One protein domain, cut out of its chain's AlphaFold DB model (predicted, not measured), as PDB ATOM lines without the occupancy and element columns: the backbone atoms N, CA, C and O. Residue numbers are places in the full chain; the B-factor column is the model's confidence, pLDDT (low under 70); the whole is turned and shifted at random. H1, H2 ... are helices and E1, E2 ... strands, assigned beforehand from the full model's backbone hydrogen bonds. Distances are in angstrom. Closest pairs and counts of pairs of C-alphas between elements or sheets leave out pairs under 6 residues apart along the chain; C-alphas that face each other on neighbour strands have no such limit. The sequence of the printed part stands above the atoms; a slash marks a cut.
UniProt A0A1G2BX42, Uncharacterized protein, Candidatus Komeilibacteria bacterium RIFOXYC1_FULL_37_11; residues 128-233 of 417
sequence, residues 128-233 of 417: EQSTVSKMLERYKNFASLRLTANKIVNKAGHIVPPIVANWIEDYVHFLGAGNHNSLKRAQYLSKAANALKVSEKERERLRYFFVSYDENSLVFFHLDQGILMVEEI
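AT A GLANCE: This is residues 128 to 233 of the 417 residues of an uncharacterized protein of Candidatus Komeilibacteria bacterium RIFOXYC1_FULL_37_11 (UniProt A0A1G2BX42). The longest helix, H5, lies in the middle, with a small antiparallel sheet of three strands over one side of it and H3 on the side away from the sheet. H2 is beside H5 with short H4 at the end of H3, H1 sits by the sheet and the later part of H5, and a long loop, residues 139 to 163, runs from H1 out to Ala 156 and back to H2. The printed part has 106 residues, with five named helices and three named strands in the order E1 H1 H2 H3 H4 H5 E2 E3; the sheet's order is E1 E2 E3 and the class is mixed, helices and strands. The whole is compact, with a radius of gyration of the C-alphas of 12.6 A and spans of 33 by 29 by 25 A.

HOW THE PARTS SIT: Begin at the inner strand E2, residues 219 to 224. E3, residues 227 to 232, forms a hairpin with it, and there you find N 222 and O 229 at 3.1 A. On the other side of E2 is the edge strand E1, residues 128 to 130, antiparallel, with N 128 and O 221 at 2.9 A. H5, residues 200 to 215, is on one face of the sheet in two layers, a helix over a sheet, at a height of 7.7 A. It runs across the strands, at 67 degrees to E3 on the local plane; the C-alphas of Arg 205 and Val 230 are their closest, at 5.2 A. Look next at H3, residues 182 to 191: it touches H5, closest at the C-alphas of Leu 189 and Arg 203, 6.8 A, opposite ways at a tilt of 37 degrees, only just steep. H2, residues 164 to 175, touches H3 with residues 171 to 175 alone, about perpendicular at 81 degrees, closest at the C-alphas of Phe 174 and Tyr 188, 7.0 A. H2 and H5 are near each other. H4, residues 193 to 196, touches H3 only at the corner, closest at the C-alphas of Leu 189 and Ala 195, 5.3 A. H1, residues 132 to 138, only grazes the sheet, and touches residues 209 to 213 of H5, closest at the C-alphas of Val 132 and Tyr 213, 5.3 A. In H1, H2, H3 and H5 every O i to N i+4 pair is within hydrogen-bond range; H4 is too short for one.

IN THESE COORDINATES: Find C-alpha 128 of E1 at (208.328, 189.934, 215.145). H5 starts at (206.785, 213.257, 213.719) and measures 22.1 A; H2 measures 16.6 A and H3 14.2 A. E2 measures 15.3 A, and E3, 16.2 A, ends at C-alpha 232, (213.007, 199.855, 210.080).

THE WHOLE: The C-alphas farthest apart are those of Ala 156 and Ile 233, 35.4 A. The printed part has no cut, and its one long link joins H1 to H2. In it, residues 152 to 153 pair antiparallel with 159 to 160. No printed residue is under 70 in pLDDT; the mean of the printed part is 95.4.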
ATOM      1  N   GLU A 128     208.111 190.750 216.336       95.56
ATOM      2  CA  GLU A 128     208.328 189.934 215.145       95.56
ATOM      3  C   GLU A 128     208.890 190.770 214.000       95.56
ATOM      4  O   GLU A 128     208.436 191.878 213.728       95.56
ATOM      5  N   GLN A 129     209.851 190.194 213.282       95.94
ATOM      6  CA  GLN A 129     210.316 190.722 212.012       95.94
ATOM      7  C   GLN A 129     209.521 190.078 210.875       95.94
ATOM      8  O   GLN A 129     209.615 188.870 210.649       95.94
ATOM      9  N   SER A 130     208.732 190.867 210.150       96.81
ATOM     10  CA  SER A 130     207.878 190.349 209.077       96.81
ATOM     11  C   SER A 130     207.462 191.457 208.109       96.81
ATOM     12  O   SER A 130     207.958 192.579 208.187       96.81
ATOM     13  N   THR A 131     206.563 191.146 207.179       97.62
ATOM     14  CA  THR A 131     205.903 192.135 206.314       97.62
ATOM     15  C   THR A 131     204.476 192.371 206.795       97.62
ATOM     16  O   THR A 131     203.867 191.462 207.359       97.62
ATOM     17  N   VAL A 132     203.899 193.550 206.539       97.38
ATOM     18  CA  VAL A 132     202.502 193.847 206.922       97.38
ATOM     19  C   VAL A 132     201.525 192.797 206.377       97.38
ATOM     20  O   VAL A 132     200.667 192.329 207.120       97.38
ATOM     21  N   SER A 133     201.686 192.367 205.121       96.69
ATOM     22  CA  SER A 133     200.852 191.314 204.515       96.69
ATOM     23  C   SER A 133     200.930 189.997 205.297       96.69
ATOM     24  O   SER A 133     199.896 189.458 205.687       96.69
ATOM     25  N   LYS A 134     202.140 189.526 205.632       96.56
ATOM     26  CA  LYS A 134     202.315 188.302 206.429       96.56
ATOM     27  C   LYS A 134     201.748 188.441 207.838       96.56
ATOM     28  O   LYS A 134     201.228 187.465 208.371       96.56
ATOM     29  N   MET A 135     201.852 189.623 208.446       96.88
ATOM     30  CA  MET A 135     201.277 189.875 209.767       96.88
ATOM     31  C   MET A 135     199.748 189.823 209.739       96.88
ATOM     32  O   MET A 135     199.159 189.177 210.600       96.88
ATOM     33  N   LEU A 136     199.114 190.430 208.730       95.81
ATOM     34  CA  LEU A 136     197.658 190.395 208.540       95.81
ATOM     35  C   LEU A 136     197.131 188.974 208.293       95.81
ATOM     36  O   LEU A 136     196.080 188.615 208.813       95.81
ATOM     37  N   GLU A 137     197.862 188.159 207.530       94.44
ATOM     38  CA  GLU A 137     197.499 186.757 207.279       94.44
ATOM     39  C   GLU A 137     197.682 185.874 208.519       94.44
ATOM     40  O   GLU A 137     196.871 184.989 208.793       94.44
ATOM     41  N   ARG A 138     198.769 186.094 209.268       94.19
ATOM     42  CA  ARG A 138     199.164 185.248 210.401       94.19
ATOM     43  C   ARG A 138     198.384 185.550 211.675       94.19
ATOM     44  O   ARG A 138     198.128 184.627 212.446       94.19
ATOM     45  N   TYR A 139     198.061 186.817 211.915       93.50
ATOM     46  CA  TYR A 139     197.534 187.292 213.189       93.50
ATOM     47  C   TYR A 139     196.179 187.971 212.997       93.50
ATOM     48  O   TYR A 139     196.095 189.097 212.511       93.50
ATOM     49  N   LYS A 140     195.099 187.314 213.439       88.50
ATOM     50  CA  LYS A 140     193.729 187.826 213.240       88.50
ATOM     51  C   LYS A 140     193.479 189.173 213.917       88.50
ATOM     52  O   LYS A 140     192.731 189.987 213.390       88.50
ATOM     53  N   ASN A 141     194.116 189.417 215.061       89.38
ATOM     54  CA  ASN A 141     194.004 190.691 215.770       89.38
ATOM     55  C   ASN A 141     194.921 191.783 215.207       89.38
ATOM     56  O   ASN A 141     194.845 192.911 215.670       89.38
ATOM     57  N   PHE A 142     195.797 191.497 214.236       94.75
ATOM     58  CA  PHE A 142     196.757 192.497 213.762       94.75
ATOM     59  C   PHE A 142     196.065 193.710 213.135       94.75
ATOM     60  O   PHE A 142     196.479 194.844 213.357       94.75
ATOM     61  N   ALA A 143     194.957 193.476 212.428       95.62
ATOM     62  CA  ALA A 143     194.126 194.525 211.845       95.62
ATOM     63  C   ALA A 143     193.483 195.455 212.898       95.62
ATOM     64  O   ALA A 143     193.248 196.628 212.599       95.62
ATOM     65  N   SER A 144     193.240 194.962 214.120       91.94
ATOM     66  CA  SER A 144     192.663 195.728 215.234       91.94
ATOM     67  C   SER A 144     193.707 196.369 216.158       91.94
ATOM     68  O   SER A 144     193.345 197.071 217.100       91.94
ATOM     69  N   LEU A 145     195.009 196.205 215.894       93.62
ATOM     70  CA  LEU A 145     196.051 196.867 216.685       93.62
ATOM     71  C   LEU A 145     196.109 198.367 216.391       93.62
ATOM     72  O   LEU A 145     196.065 198.789 215.236       93.62
ATOM     73  N   ARG A 146     196.266 199.183 217.440       95.56
ATOM     74  CA  ARG A 146     196.415 200.641 217.317       95.56
ATOM     75  C   ARG A 146     197.783 200.987 216.746       95.56
ATOM     76  O   ARG A 146     198.788 200.605 217.324       95.56
ATOM     77  N   LEU A 147     197.835 201.760 215.669       96.69
ATOM     78  CA  LEU A 147     199.081 202.190 215.028       96.69
ATOM     79  C   LEU A 147     199.537 203.580 215.514       96.69
ATOM     80  O   LEU A 147     200.730 203.880 215.547       96.69
ATOM     81  N   THR A 148     198.595 204.425 215.946       97.50
ATOM     82  CA  THR A 148     198.859 205.784 216.459       97.50
ATOM     83  C   THR A 148     198.038 206.095 217.711       97.50
ATOM     84  O   THR A 148     197.088 205.385 218.052       97.50
ATOM     85  N   ALA A 149     198.394 207.171 218.418       93.62
ATOM     86  CA  ALA A 149     197.684 207.594 219.624       93.62
ATOM     87  C   ALA A 149     196.325 208.251 219.313       93.62
ATOM     88  O   ALA A 149     195.313 207.903 219.925       93.62
ATOM     89  N   ASN A 150     196.301 209.172 218.345       93.00
ATOM     90  CA  ASN A 150     195.131 209.990 218.015       93.00
ATOM     91  C   ASN A 150     194.154 209.249 217.096       93.00
ATOM     92  O   ASN A 150     194.604 208.623 216.140       93.00
ATOM     93  N   LYS A 151     192.842 209.371 217.351       93.69
ATOM     94  CA  LYS A 151     191.768 208.863 216.475       93.69
ATOM     95  C   LYS A 151     191.851 209.489 215.074       93.69
ATOM     96  O   LYS A 151     192.321 210.622 214.929       93.69
ATOM     97  N   ILE A 152     191.377 208.767 214.062       96.75
ATOM     98  CA  ILE A 152     191.384 209.225 212.665       96.75
ATOM     99  C   ILE A 152     189.963 209.543 212.199       96.75
ATOM    100  O   ILE A 152     188.994 209.052 212.767       96.75
ATOM    101  N   VAL A 153     189.825 210.392 211.187       96.12
ATOM    102  CA  VAL A 153     188.530 210.707 210.571       96.12
ATOM    103  C   VAL A 153     188.411 209.897 209.287       96.12
ATOM    104  O   VAL A 153     189.225 210.083 208.385       96.12
ATOM    105  N   ASN A 154     187.438 208.992 209.203       95.19
ATOM    106  CA  ASN A 154     187.240 208.170 208.010       95.19
ATOM    107  C   ASN A 154     186.626 208.982 206.849       95.19
ATOM    108  O   ASN A 154     186.273 210.156 206.991       95.19
ATOM    109  N   LYS A 155     186.437 208.340 205.692       93.44
ATOM    110  CA  LYS A 155     185.822 208.957 204.502       93.44
ATOM    111  C   LYS A 155     184.419 209.531 204.756       93.44
ATOM    112  O   LYS A 155     184.037 210.503 204.111       93.44
ATOM    113  N   ALA A 156     183.653 208.926 205.662       92.19
ATOM    114  CA  ALA A 156     182.314 209.388 206.026       92.19
ATOM    115  C   ALA A 156     182.336 210.593 206.988       92.19
ATOM    116  O   ALA A 156     181.284 211.132 207.314       92.19
ATOM    117  N   GLY A 157     183.517 211.031 207.437       92.69
ATOM    118  CA  GLY A 157     183.663 212.100 208.422       92.69
ATOM    119  C   GLY A 157     183.511 211.628 209.869       92.69
ATOM    120  O   GLY A 157     183.546 212.454 210.778       92.69
ATOM    121  N   HIS A 158     183.366 210.322 210.104       89.62
ATOM    122  CA  HIS A 158     183.253 209.761 211.446       89.62
ATOM    123  C   HIS A 158     184.634 209.616 212.082       89.62
ATOM    124  O   HIS A 158     185.614 209.272 211.415       89.62
ATOM    125  N   ILE A 159     184.701 209.861 213.387       89.88
ATOM    126  CA  ILE A 159     185.909 209.643 214.177       89.88
ATOM    127  C   ILE A 159     185.987 208.149 214.491       89.88
ATOM    128  O   ILE A 159     185.139 207.624 215.201       89.88
ATOM    129  N   VAL A 160     187.013 207.482 213.976       92.19
ATOM    130  CA  VAL A 160     187.237 206.041 214.130       92.19
ATOM    131  C   VAL A 160     188.558 205.781 214.866       92.19
ATOM    132  O   VAL A 160     189.447 206.649 214.893       92.19
ATOM    133  N   PRO A 161     188.727 204.614 215.505       90.56
ATOM    134  CA  PRO A 161     189.937 204.303 216.248       90.56
ATOM    135  C   PRO A 161     191.148 204.209 215.307       90.56
ATOM    136  O   PRO A 161     191.011 203.843 214.135       90.56
ATOM    137  N   PRO A 162     192.358 204.502 215.806       96.56
ATOM    138  CA  PRO A 162     193.573 204.517 214.995       96.56
ATOM    139  C   PRO A 162     194.179 203.126 214.787       96.56
ATOM    140  O   PRO A 162     195.371 202.918 215.024       96.56
ATOM    141  N   ILE A 163     193.362 202.156 214.393       96.19
ATOM    142  CA  ILE A 163     193.794 200.774 214.170       96.19
ATOM    143  C   ILE A 163     194.386 200.575 212.773       96.19
ATOM    144  O   ILE A 163     194.137 201.368 211.864       96.19
ATOM    145  N   VAL A 164     195.164 199.506 212.607       97.44
ATOM    146  CA  VAL A 164     195.808 199.122 211.342       97.44
ATOM    147  C   VAL A 164     194.817 199.121 210.174       97.44
ATOM    148  O   VAL A 164     195.107 199.728 209.144       97.44
ATOM    149  N   ALA A 165     193.640 198.507 210.335       97.19
ATOM    150  CA  ALA A 165     192.623 198.452 209.281       97.19
ATOM    151  C   ALA A 165     192.186 199.850 208.809       97.19
ATOM    152  O   ALA A 165     192.204 200.137 207.614       97.19
ATOM    153  N   ASN A 166     191.882 200.741 209.755       97.19
ATOM    154  CA  ASN A 166     191.406 202.092 209.465       97.19
ATOM    155  C   ASN A 166     192.506 202.962 208.831       97.19
ATOM    156  O   ASN A 166     192.225 203.769 207.948       97.19
ATOM    157  N   TRP A 167     193.769 202.776 209.231       98.25
ATOM    158  CA  TRP A 167     194.909 203.445 208.593       98.25
ATOM    159  C   TRP A 167     195.147 202.967 207.158       98.25
ATOM    160  O   TRP A 167     195.439 203.789 206.291       98.25
ATOM    161  N   ILE A 168     195.002 201.664 206.885       98.12
ATOM    162  CA  ILE A 168     195.072 201.127 205.518       98.12
ATOM    163  C   ILE A 168     193.926 201.693 204.669       98.12
ATOM    164  O   ILE A 168     194.163 202.117 203.539       98.12
ATOM    165  N   GLU A 169     192.702 201.742 205.203       97.56
ATOM    166  CA  GLU A 169     191.546 202.287 204.488       97.56
ATOM    167  C   GLU A 169     191.727 203.775 204.151       97.56
ATOM    168  O   GLU A 169     191.535 204.164 203.000       97.56
ATOM    169  N   ASP A 170     192.160 204.599 205.113       98.31
ATOM    170  CA  ASP A 170     192.458 206.021 204.890       98.31
ATOM    171  C   ASP A 170     193.554 206.215 203.830       98.31
ATOM    172  O   ASP A 170     193.428 207.044 202.921       98.31
ATOM    173  N   TYR A 171     194.608 205.399 203.900       98.38
ATOM    174  CA  TYR A 171     195.723 205.418 202.959       98.38
ATOM    175  C   TYR A 171     195.290 205.090 201.523       98.38
ATOM    176  O   TYR A 171     195.570 205.851 200.588       98.38
ATOM    177  N   VAL A 172     194.544 203.994 201.350       97.88
ATOM    178  CA  VAL A 172     193.989 203.565 200.057       97.88
ATOM    179  C   VAL A 172     192.948 204.560 199.550       97.88
ATOM    180  O   VAL A 172     192.889 204.836 198.352       97.88
ATOM    181  N   HIS A 173     192.142 205.151 200.431       97.38
ATOM    182  CA  HIS A 173     191.174 206.165 200.033       97.38
ATOM    183  C   HIS A 173     191.860 207.414 199.459       97.38
ATOM    184  O   HIS A 173     191.398 207.953 198.450       97.38
ATOM    185  N   PHE A 174     192.966 207.851 200.067       97.75
ATOM    186  CA  PHE A 174     193.690 209.048 199.648       97.75
ATOM    187  C   PHE A 174     194.481 208.858 198.342       97.75
ATOM    188  O   PHE A 174     194.514 209.769 197.513       97.75
ATOM    189  N   LEU A 175     195.143 207.709 198.147       97.31
ATOM    190  CA  LEU A 175     196.018 207.474 196.984       97.31
ATOM    191  C   LEU A 175     195.395 206.626 195.862       97.31
ATOM    192  O   LEU A 175     195.903 206.652 194.734       97.31
ATOM    193  N   GLY A 176     194.303 205.918 196.152       97.31
ATOM    194  CA  GLY A 176     193.711 204.894 195.296       97.31
ATOM    195  C   GLY A 176     194.171 203.477 195.663       97.31
ATOM    196  O   GLY A 176     195.025 203.268 196.520       97.31
ATOM    197  N   ALA A 177     193.584 202.477 195.002       93.69
ATOM    198  CA  ALA A 177     194.013 201.088 195.144       93.69
ATOM    199  C   ALA A 177     195.293 200.811 194.332       93.69
ATOM    200  O   ALA A 177     195.461 201.334 193.226       93.69
ATOM    201  N   GLY A 178     196.157 199.937 194.850       90.81
ATOM    202  CA  GLY A 178     197.372 199.460 194.182       90.81
ATOM    203  C   GLY A 178     198.649 199.745 194.971       90.81
ATOM    204  O   GLY A 178     198.596 200.214 196.102       90.81
ATOM    205  N   ASN A 179     199.797 199.454 194.355       89.44
ATOM    206  CA  ASN A 179     201.104 199.722 194.954       89.44
ATOM    207  C   ASN A 179     201.496 201.181 194.730       89.44
ATOM    208  O   ASN A 179     201.470 201.694 193.601       89.44
ATOM    209  N   HIS A 180     201.919 201.845 195.796       96.06
ATOM    210  CA  HIS A 180     202.378 203.223 195.730       96.06
ATOM    211  C   HIS A 180     203.904 203.281 195.734       96.06
ATOM    212  O   HIS A 180     204.590 202.406 196.248       96.06
ATOM    213  N   ASN A 181     204.466 204.313 195.105       90.69
ATOM    214  CA  ASN A 181     205.904 204.563 195.156       90.69
ATOM    215  C   ASN A 181     206.242 205.513 196.316       90.69
ATOM    216  O   ASN A 181     205.358 206.139 196.910       90.69
ATOM    217  N   SER A 182     207.536 205.669 196.595       92.56
ATOM    218  CA  SER A 182     208.045 206.542 197.661       92.56
ATOM    219  C   SER A 182     207.495 207.971 197.594       92.56
ATOM    220  O   SER A 182     207.161 208.553 198.624       92.56
ATOM    221  N   LEU A 183     207.312 208.520 196.388       89.31
ATOM    222  CA  LEU A 183     206.756 209.859 196.194       89.31
ATOM    223  C   LEU A 183     205.287 209.952 196.628       89.31
ATOM    224  O   LEU A 183     204.915 210.899 197.318       89.31
ATOM    225  N   LYS A 184     204.453 208.983 196.236       95.81
ATOM    226  CA  LYS A 184     203.037 208.938 196.624       95.81
ATOM    227  C   LYS A 184     202.877 208.739 198.135       95.81
ATOM    228  O   LYS A 184     202.067 209.427 198.751       95.81
ATOM    229  N   ARG A 185     203.697 207.880 198.756       97.75
ATOM    230  CA  ARG A 185     203.753 207.735 200.224       97.75
ATOM    231  C   ARG A 185     204.105 209.050 200.916       97.75
ATOM    232  O   ARG A 185     203.391 209.475 201.821       97.75
ATOM    233  N   ALA A 186     205.152 209.731 200.452       94.62
ATOM    234  CA  ALA A 186     205.538 211.035 200.987       94.62
ATOM    235  C   ALA A 186     204.424 212.084 200.810       94.62
ATOM    236  O   ALA A 186     204.182 212.897 201.704       94.62
ATOM    237  N   GLN A 187     203.701 212.046 199.686       96.44
ATOM    238  CA  GLN A 187     202.540 212.902 199.453       96.44
ATOM    239  C   GLN A 187     201.421 212.638 200.469       96.44
ATOM    240  O   GLN A 187     200.879 213.597 201.009       96.44
ATOM    241  N   TYR A 188     201.088 211.378 200.751       98.38
ATOM    242  CA  TYR A 188     200.095 211.034 201.773       98.38
ATOM    243  C   TYR A 188     200.506 211.567 203.152       98.38
ATOM    244  O   TYR A 188     199.767 212.343 203.755       98.38
ATOM    245  N   LEU A 189     201.728 211.260 203.600       98.00
ATOM    246  CA  LEU A 189     202.225 211.665 204.921       98.00
ATOM    247  C   LEU A 189     202.312 213.191 205.113       98.00
ATOM    248  O   LEU A 189     202.316 213.664 206.247       98.00
ATOM    249  N   SER A 190     202.391 213.960 204.021       97.31
ATOM    250  CA  SER A 190     202.494 215.428 204.046       97.31
ATOM    251  C   SER A 190     201.186 216.167 203.763       97.31
ATOM    252  O   SER A 190     201.118 217.367 204.022       97.31
ATOM    253  N   LYS A 191     200.162 215.503 203.212       97.81
ATOM    254  CA  LYS A 191     198.919 216.166 202.780       97.81
ATOM    255  C   LYS A 191     197.645 215.580 203.379       97.81
ATOM    256  O   LYS A 191     196.645 216.291 203.425       97.81
ATOM    257  N   ALA A 192     197.642 214.320 203.808       98.00
ATOM    258  CA  ALA A 192     196.444 213.709 204.372       98.00
ATOM    259  C   ALA A 192     196.107 214.340 205.730       98.00
ATOM    260  O   ALA A 192     196.969 214.477 206.599       98.00
ATOM    261  N   ALA A 193     194.837 214.708 205.929       97.94
ATOM    262  CA  ALA A 193     194.387 215.389 207.143       97.94
ATOM    263  C   ALA A 193     194.664 214.569 208.415       97.94
ATOM    264  O   ALA A 193     195.023 215.139 209.444       97.94
ATOM    265  N   ASN A 194     194.547 213.240 208.337       98.25
ATOM    266  CA  ASN A 194     194.870 212.330 209.436       98.25
ATOM    267  C   ASN A 194     196.386 212.275 209.702       98.25
ATOM    268  O   ASN A 194     196.810 212.440 210.845       98.25
ATOM    269  N   ALA A 195     197.216 212.161 208.659       97.88
ATOM    270  CA  ALA A 195     198.679 212.120 208.788       97.88
ATOM    271  C   ALA A 195     199.300 213.445 209.286       97.88
ATOM    272  O   ALA A 195     200.354 213.455 209.926       97.88
ATOM    273  N   LEU A 196     198.641 214.578 209.036       97.62
ATOM    274  CA  LEU A 196     199.078 215.881 209.543       97.62
ATOM    275  C   LEU A 196     198.876 216.040 211.058       97.62
ATOM    276  O   LEU A 196     199.609 216.802 211.685       97.62
ATOM    277  N   LYS A 197     197.919 215.314 211.652       97.50
ATOM    278  CA  LYS A 197     197.598 215.369 213.091       97.50
ATOM    279  C   LYS A 197     198.479 214.465 213.957       97.50
ATOM    280  O   LYS A 197     198.407 214.552 215.184       97.50
ATOM    281  N   VAL A 198     199.267 213.577 213.354       97.00
ATOM    282  CA  VAL A 198     200.155 212.676 214.096       97.00
ATOM    283  C   VAL A 198     201.515 213.327 214.347       97.00
ATOM    284  O   VAL A 198     201.972 214.160 213.553       97.00
ATOM    285  N   SER A 199     202.176 212.951 215.446       96.94
ATOM    286  CA  SER A 199     203.513 213.487 215.741       96.94
ATOM    287  C   SER A 199     204.560 212.958 214.754       96.94
ATOM    288  O   SER A 199     204.354 211.934 214.104       96.94
ATOM    289  N   GLU A 200     205.708 213.630 214.649       95.50
ATOM    290  CA  GLU A 200     206.785 213.257 213.719       95.50
ATOM    291  C   GLU A 200     207.256 211.805 213.909       95.50
ATOM    292  O   GLU A 200     207.394 211.069 212.935       95.50
ATOM    293  N   LYS A 201     207.378 211.346 215.162       95.19
ATOM    294  CA  LYS A 201     207.713 209.947 215.474       95.19
ATOM    295  C   LYS A 201     206.657 208.961 214.975       95.19
ATOM    296  O   LYS A 201     206.993 207.884 214.498       95.19
ATOM    297  N   GLU A 202     205.371 209.290 215.086       97.44
ATOM    298  CA  GLU A 202     204.308 208.418 214.569       97.44
ATOM    299  C   GLU A 202     204.252 208.440 213.047       97.44
ATOM    300  O   GLU A 202     204.020 207.405 212.434       97.44
ATOM    301  N   ARG A 203     204.510 209.600 212.440       97.75
ATOM    302  CA  ARG A 203     204.595 209.747 210.987       97.75
ATOM    303  C   ARG A 203     205.707 208.883 210.405       97.75
ATOM    304  O   ARG A 203     205.511 208.270 209.361       97.75
ATOM    305  N   GLU A 204     206.835 208.794 211.099       96.50
ATOM    306  CA  GLU A 204     207.935 207.911 210.724       96.50
ATOM    307  C   GLU A 204     207.554 206.425 210.854       96.50
ATOM    308  O   GLU A 204     207.788 205.647 209.931       96.50
ATOM    309  N   ARG A 205     206.861 206.028 211.933       97.31
ATOM    310  CA  ARG A 205     206.312 204.660 212.067       97.31
ATOM    311  C   ARG A 205     205.335 204.320 210.939       97.31
ATOM    312  O   ARG A 205     205.434 203.254 210.334       97.31
ATOM    313  N   LEU A 206     204.431 205.246 210.604       98.06
ATOM    314  CA  LEU A 206     203.523 205.113 209.462       98.06
ATOM    315  C   LEU A 206     204.292 204.975 208.144       98.06
ATOM    316  O   LEU A 206     203.904 204.176 207.296       98.06
ATOM    317  N   ARG A 207     205.403 205.704 207.969       97.75
ATOM    318  CA  ARG A 207     206.266 205.572 206.789       97.75
ATOM    319  C   ARG A 207     206.759 204.138 206.629       97.75
ATOM    320  O   ARG A 207     206.577 203.574 205.553       97.75
ATOM    321  N   TYR A 208     207.338 203.546 207.674       97.62
ATOM    322  CA  TYR A 208     207.824 202.162 207.627       97.62
ATOM    323  C   TYR A 208     206.695 201.159 207.412       97.62
ATOM    324  O   TYR A 208     206.823 200.255 206.588       97.62
ATOM    325  N   PHE A 209     205.562 201.364 208.084       98.25
ATOM    326  CA  PHE A 209     204.371 200.545 207.901       98.25
ATOM    327  C   PHE A 209     203.907 200.531 206.436       98.25
ATOM    328  O   PHE A 209     203.762 199.460 205.851       98.25
ATOM    329  N   PHE A 210     203.748 201.699 205.803       98.12
ATOM    330  CA  PHE A 210     203.298 201.776 204.409       98.12
ATOM    331  C   PHE A 210     204.353 201.307 203.401       98.12
ATOM    332  O   PHE A 210     203.994 200.743 202.372       98.12
ATOM    333  N   VAL A 211     205.648 201.483 203.689       96.44
ATOM    334  CA  VAL A 211     206.723 200.870 202.885       96.44
ATOM    335  C   VAL A 211     206.598 199.346 202.916       96.44
ATOM    336  O   VAL A 211     206.599 198.712 201.865       96.44
ATOM    337  N   SER A 212     206.419 198.755 204.098       97.44
ATOM    338  CA  SER A 212     206.215 197.310 204.234       97.44
ATOM    339  C   SER A 212     204.930 196.826 203.553       97.44
ATOM    340  O   SER A 212     204.930 195.760 202.942       97.44
ATOM    341  N   TYR A 213     203.854 197.616 203.616       97.69
ATOM    342  CA  TYR A 213     202.573 197.313 202.975       97.69
ATOM    343  C   TYR A 213     202.656 197.296 201.438       97.69
ATOM    344  O   TYR A 213     202.211 196.331 200.826       97.69
ATOM    345  N   ASP A 214     203.245 198.324 200.812       96.94
ATOM    346  CA  ASP A 214     203.328 198.419 199.343       96.94
ATOM    347  C   ASP A 214     204.428 197.527 198.740       96.94
ATOM    348  O   ASP A 214     204.281 196.998 197.637       96.94
ATOM    349  N   GLU A 215     205.579 197.428 199.414       95.44
ATOM    350  CA  GLU A 215     206.812 196.868 198.839       95.44
ATOM    351  C   GLU A 215     207.177 195.498 199.417       95.44
ATOM    352  O   GLU A 215     208.165 194.901 198.996       95.44
ATOM    353  N   ASN A 216     206.379 194.972 200.356       95.50
ATOM    354  CA  ASN A 216     206.692 193.756 201.113       95.50
ATOM    355  C   ASN A 216     208.070 193.813 201.795       95.50
ATOM    356  O   ASN A 216     208.719 192.785 202.003       95.50
ATOM    357  N   SER A 217     208.515 195.015 202.160       93.56
ATOM    358  CA  SER A 217     209.750 195.213 202.913       93.56
ATOM    359  C   SER A 217     209.596 194.643 204.320       93.56
ATOM    360  O   SER A 217     208.559 194.820 204.968       93.56
ATOM    361  N   LEU A 218     210.626 193.942 204.794       95.69
ATOM    362  CA  LEU A 218     210.662 193.464 206.170       95.69
ATOM    363  C   LEU A 218     210.794 194.666 207.112       95.69
ATOM    364  O   LEU A 218     211.564 195.586 206.850       95.69
ATOM    365  N   VAL A 219     210.045 194.647 208.208       97.19
ATOM    366  CA  VAL A 219     210.113 195.640 209.285       97.19
ATOM    367  C   VAL A 219     210.025 194.927 210.629       97.19
ATOM    368  O   VAL A 219     209.610 193.765 210.701       97.19
ATOM    369  N   PHE A 220     210.442 195.608 211.690       96.50
ATOM    370  CA  PHE A 220     210.341 195.095 213.047       96.50
ATOM    371  C   PHE A 220     209.057 195.606 213.701       96.50
ATOM    372  O   PHE A 220     208.871 196.811 213.883       96.50
ATOM    373  N   PHE A 221     208.166 194.678 214.044       97.19
ATOM    374  CA  PHE A 221     206.936 194.949 214.774       97.19
ATOM    375  C   PHE A 221     207.136 194.645 216.248       97.19
ATOM    376  O   PHE A 221     207.626 193.573 216.598       97.19
ATOM    377  N   HIS A 222     206.686 195.540 217.118       95.81
ATOM    378  CA  HIS A 222     206.526 195.241 218.535       95.81
ATOM    379  C   HIS A 222     205.370 196.033 219.130       95.81
ATOM    380  O   HIS A 222     204.964 197.058 218.590       95.81
ATOM    381  N   LEU A 223     204.812 195.559 220.238       93.50
ATOM    382  CA  LEU A 223     203.821 196.320 220.991       93.50
ATOM    383  C   LEU A 223     204.525 197.120 222.086       93.50
ATOM    384  O   LEU A 223     205.100 196.537 223.002       93.50
ATOM    385  N   ASP A 224     204.434 198.445 222.020       90.94
ATOM    386  CA  ASP A 224     204.749 199.317 223.149       90.94
ATOM    387  C   ASP A 224     203.446 199.929 223.638       90.94
ATOM    388  O   ASP A 224     202.745 200.623 222.899       90.94
ATOM    389  N   GLN A 225     203.095 199.661 224.896       84.75
ATOM    390  CA  GLN A 225     201.958 200.324 225.526       84.75
ATOM    391  C   GLN A 225     200.616 200.112 224.785       84.75
ATOM    392  O   GLN A 225     199.729 200.959 224.850       84.75
ATOM    393  N   GLY A 226     200.442 198.969 224.111       84.19
ATOM    394  CA  GLY A 226     199.244 198.663 223.314       84.19
ATOM    395  C   GLY A 226     199.194 199.373 221.954       84.19
ATOM    396  O   GLY A 226     198.202 199.253 221.237       84.19
ATOM    397  N   ILE A 227     200.254 200.098 221.594       91.75
ATOM    398  CA  ILE A 227     200.454 200.691 220.277       91.75
ATOM    399  C   ILE A 227     201.452 199.822 219.511       91.75
ATOM    400  O   ILE A 227     202.517 199.466 220.015       91.75
ATOM    401  N   LEU A 228     201.099 199.480 218.279       96.19
ATOM    402  CA  LEU A 228     201.959 198.792 217.338       96.19
ATOM    403  C   LEU A 228     203.074 199.736 216.888       96.19
ATOM    404  O   LEU A 228     202.859 200.718 216.178       96.19
ATOM    405  N   MET A 229     204.282 199.422 217.326       97.06
ATOM    406  CA  MET A 229     205.511 200.053 216.893       97.06
ATOM    407  C   MET A 229     205.996 199.359 215.626       97.06
ATOM    408  O   MET A 229     206.021 198.129 215.550       97.06
ATOM    409  N   VAL A 230     206.362 200.168 214.635       97.31
ATOM    410  CA  VAL A 230     206.895 199.707 213.356       97.31
ATOM    411  C   VAL A 230     208.190 200.446 213.115       97.31
ATOM    412  O   VAL A 230     208.195 201.669 212.960       97.31
ATOM    413  N   GLU A 231     209.278 199.701 213.118       96.19
ATOM    414  CA  GLU A 231     210.614 200.242 212.943       96.19
ATOM    415  C   GLU A 231     211.239 199.629 211.703       96.19
ATOM    416  O   GLU A 231     210.986 198.469 211.353       96.19
ATOM    417  N   GLU A 232     212.063 200.423 211.023       94.81
ATOM    418  CA  GLU A 232     213.007 199.855 210.080       94.81
ATOM    419  C   GLU A 232     213.780 198.769 210.808       94.81
ATOM    420  O   GLU A 232     214.183 198.945 211.964       94.81
ATOM    421  N   ILE A 233     214.015 197.654 210.123       90.62
ATOM    422  CA  ILE A 233     215.140 196.828 210.515       90.62
ATOM    423  C   ILE A 233     216.328 197.708 210.201       90.62
ATOM    424  O   ILE A 233     216.859 197.697 209.093       90.62
TER     425      ILE A 233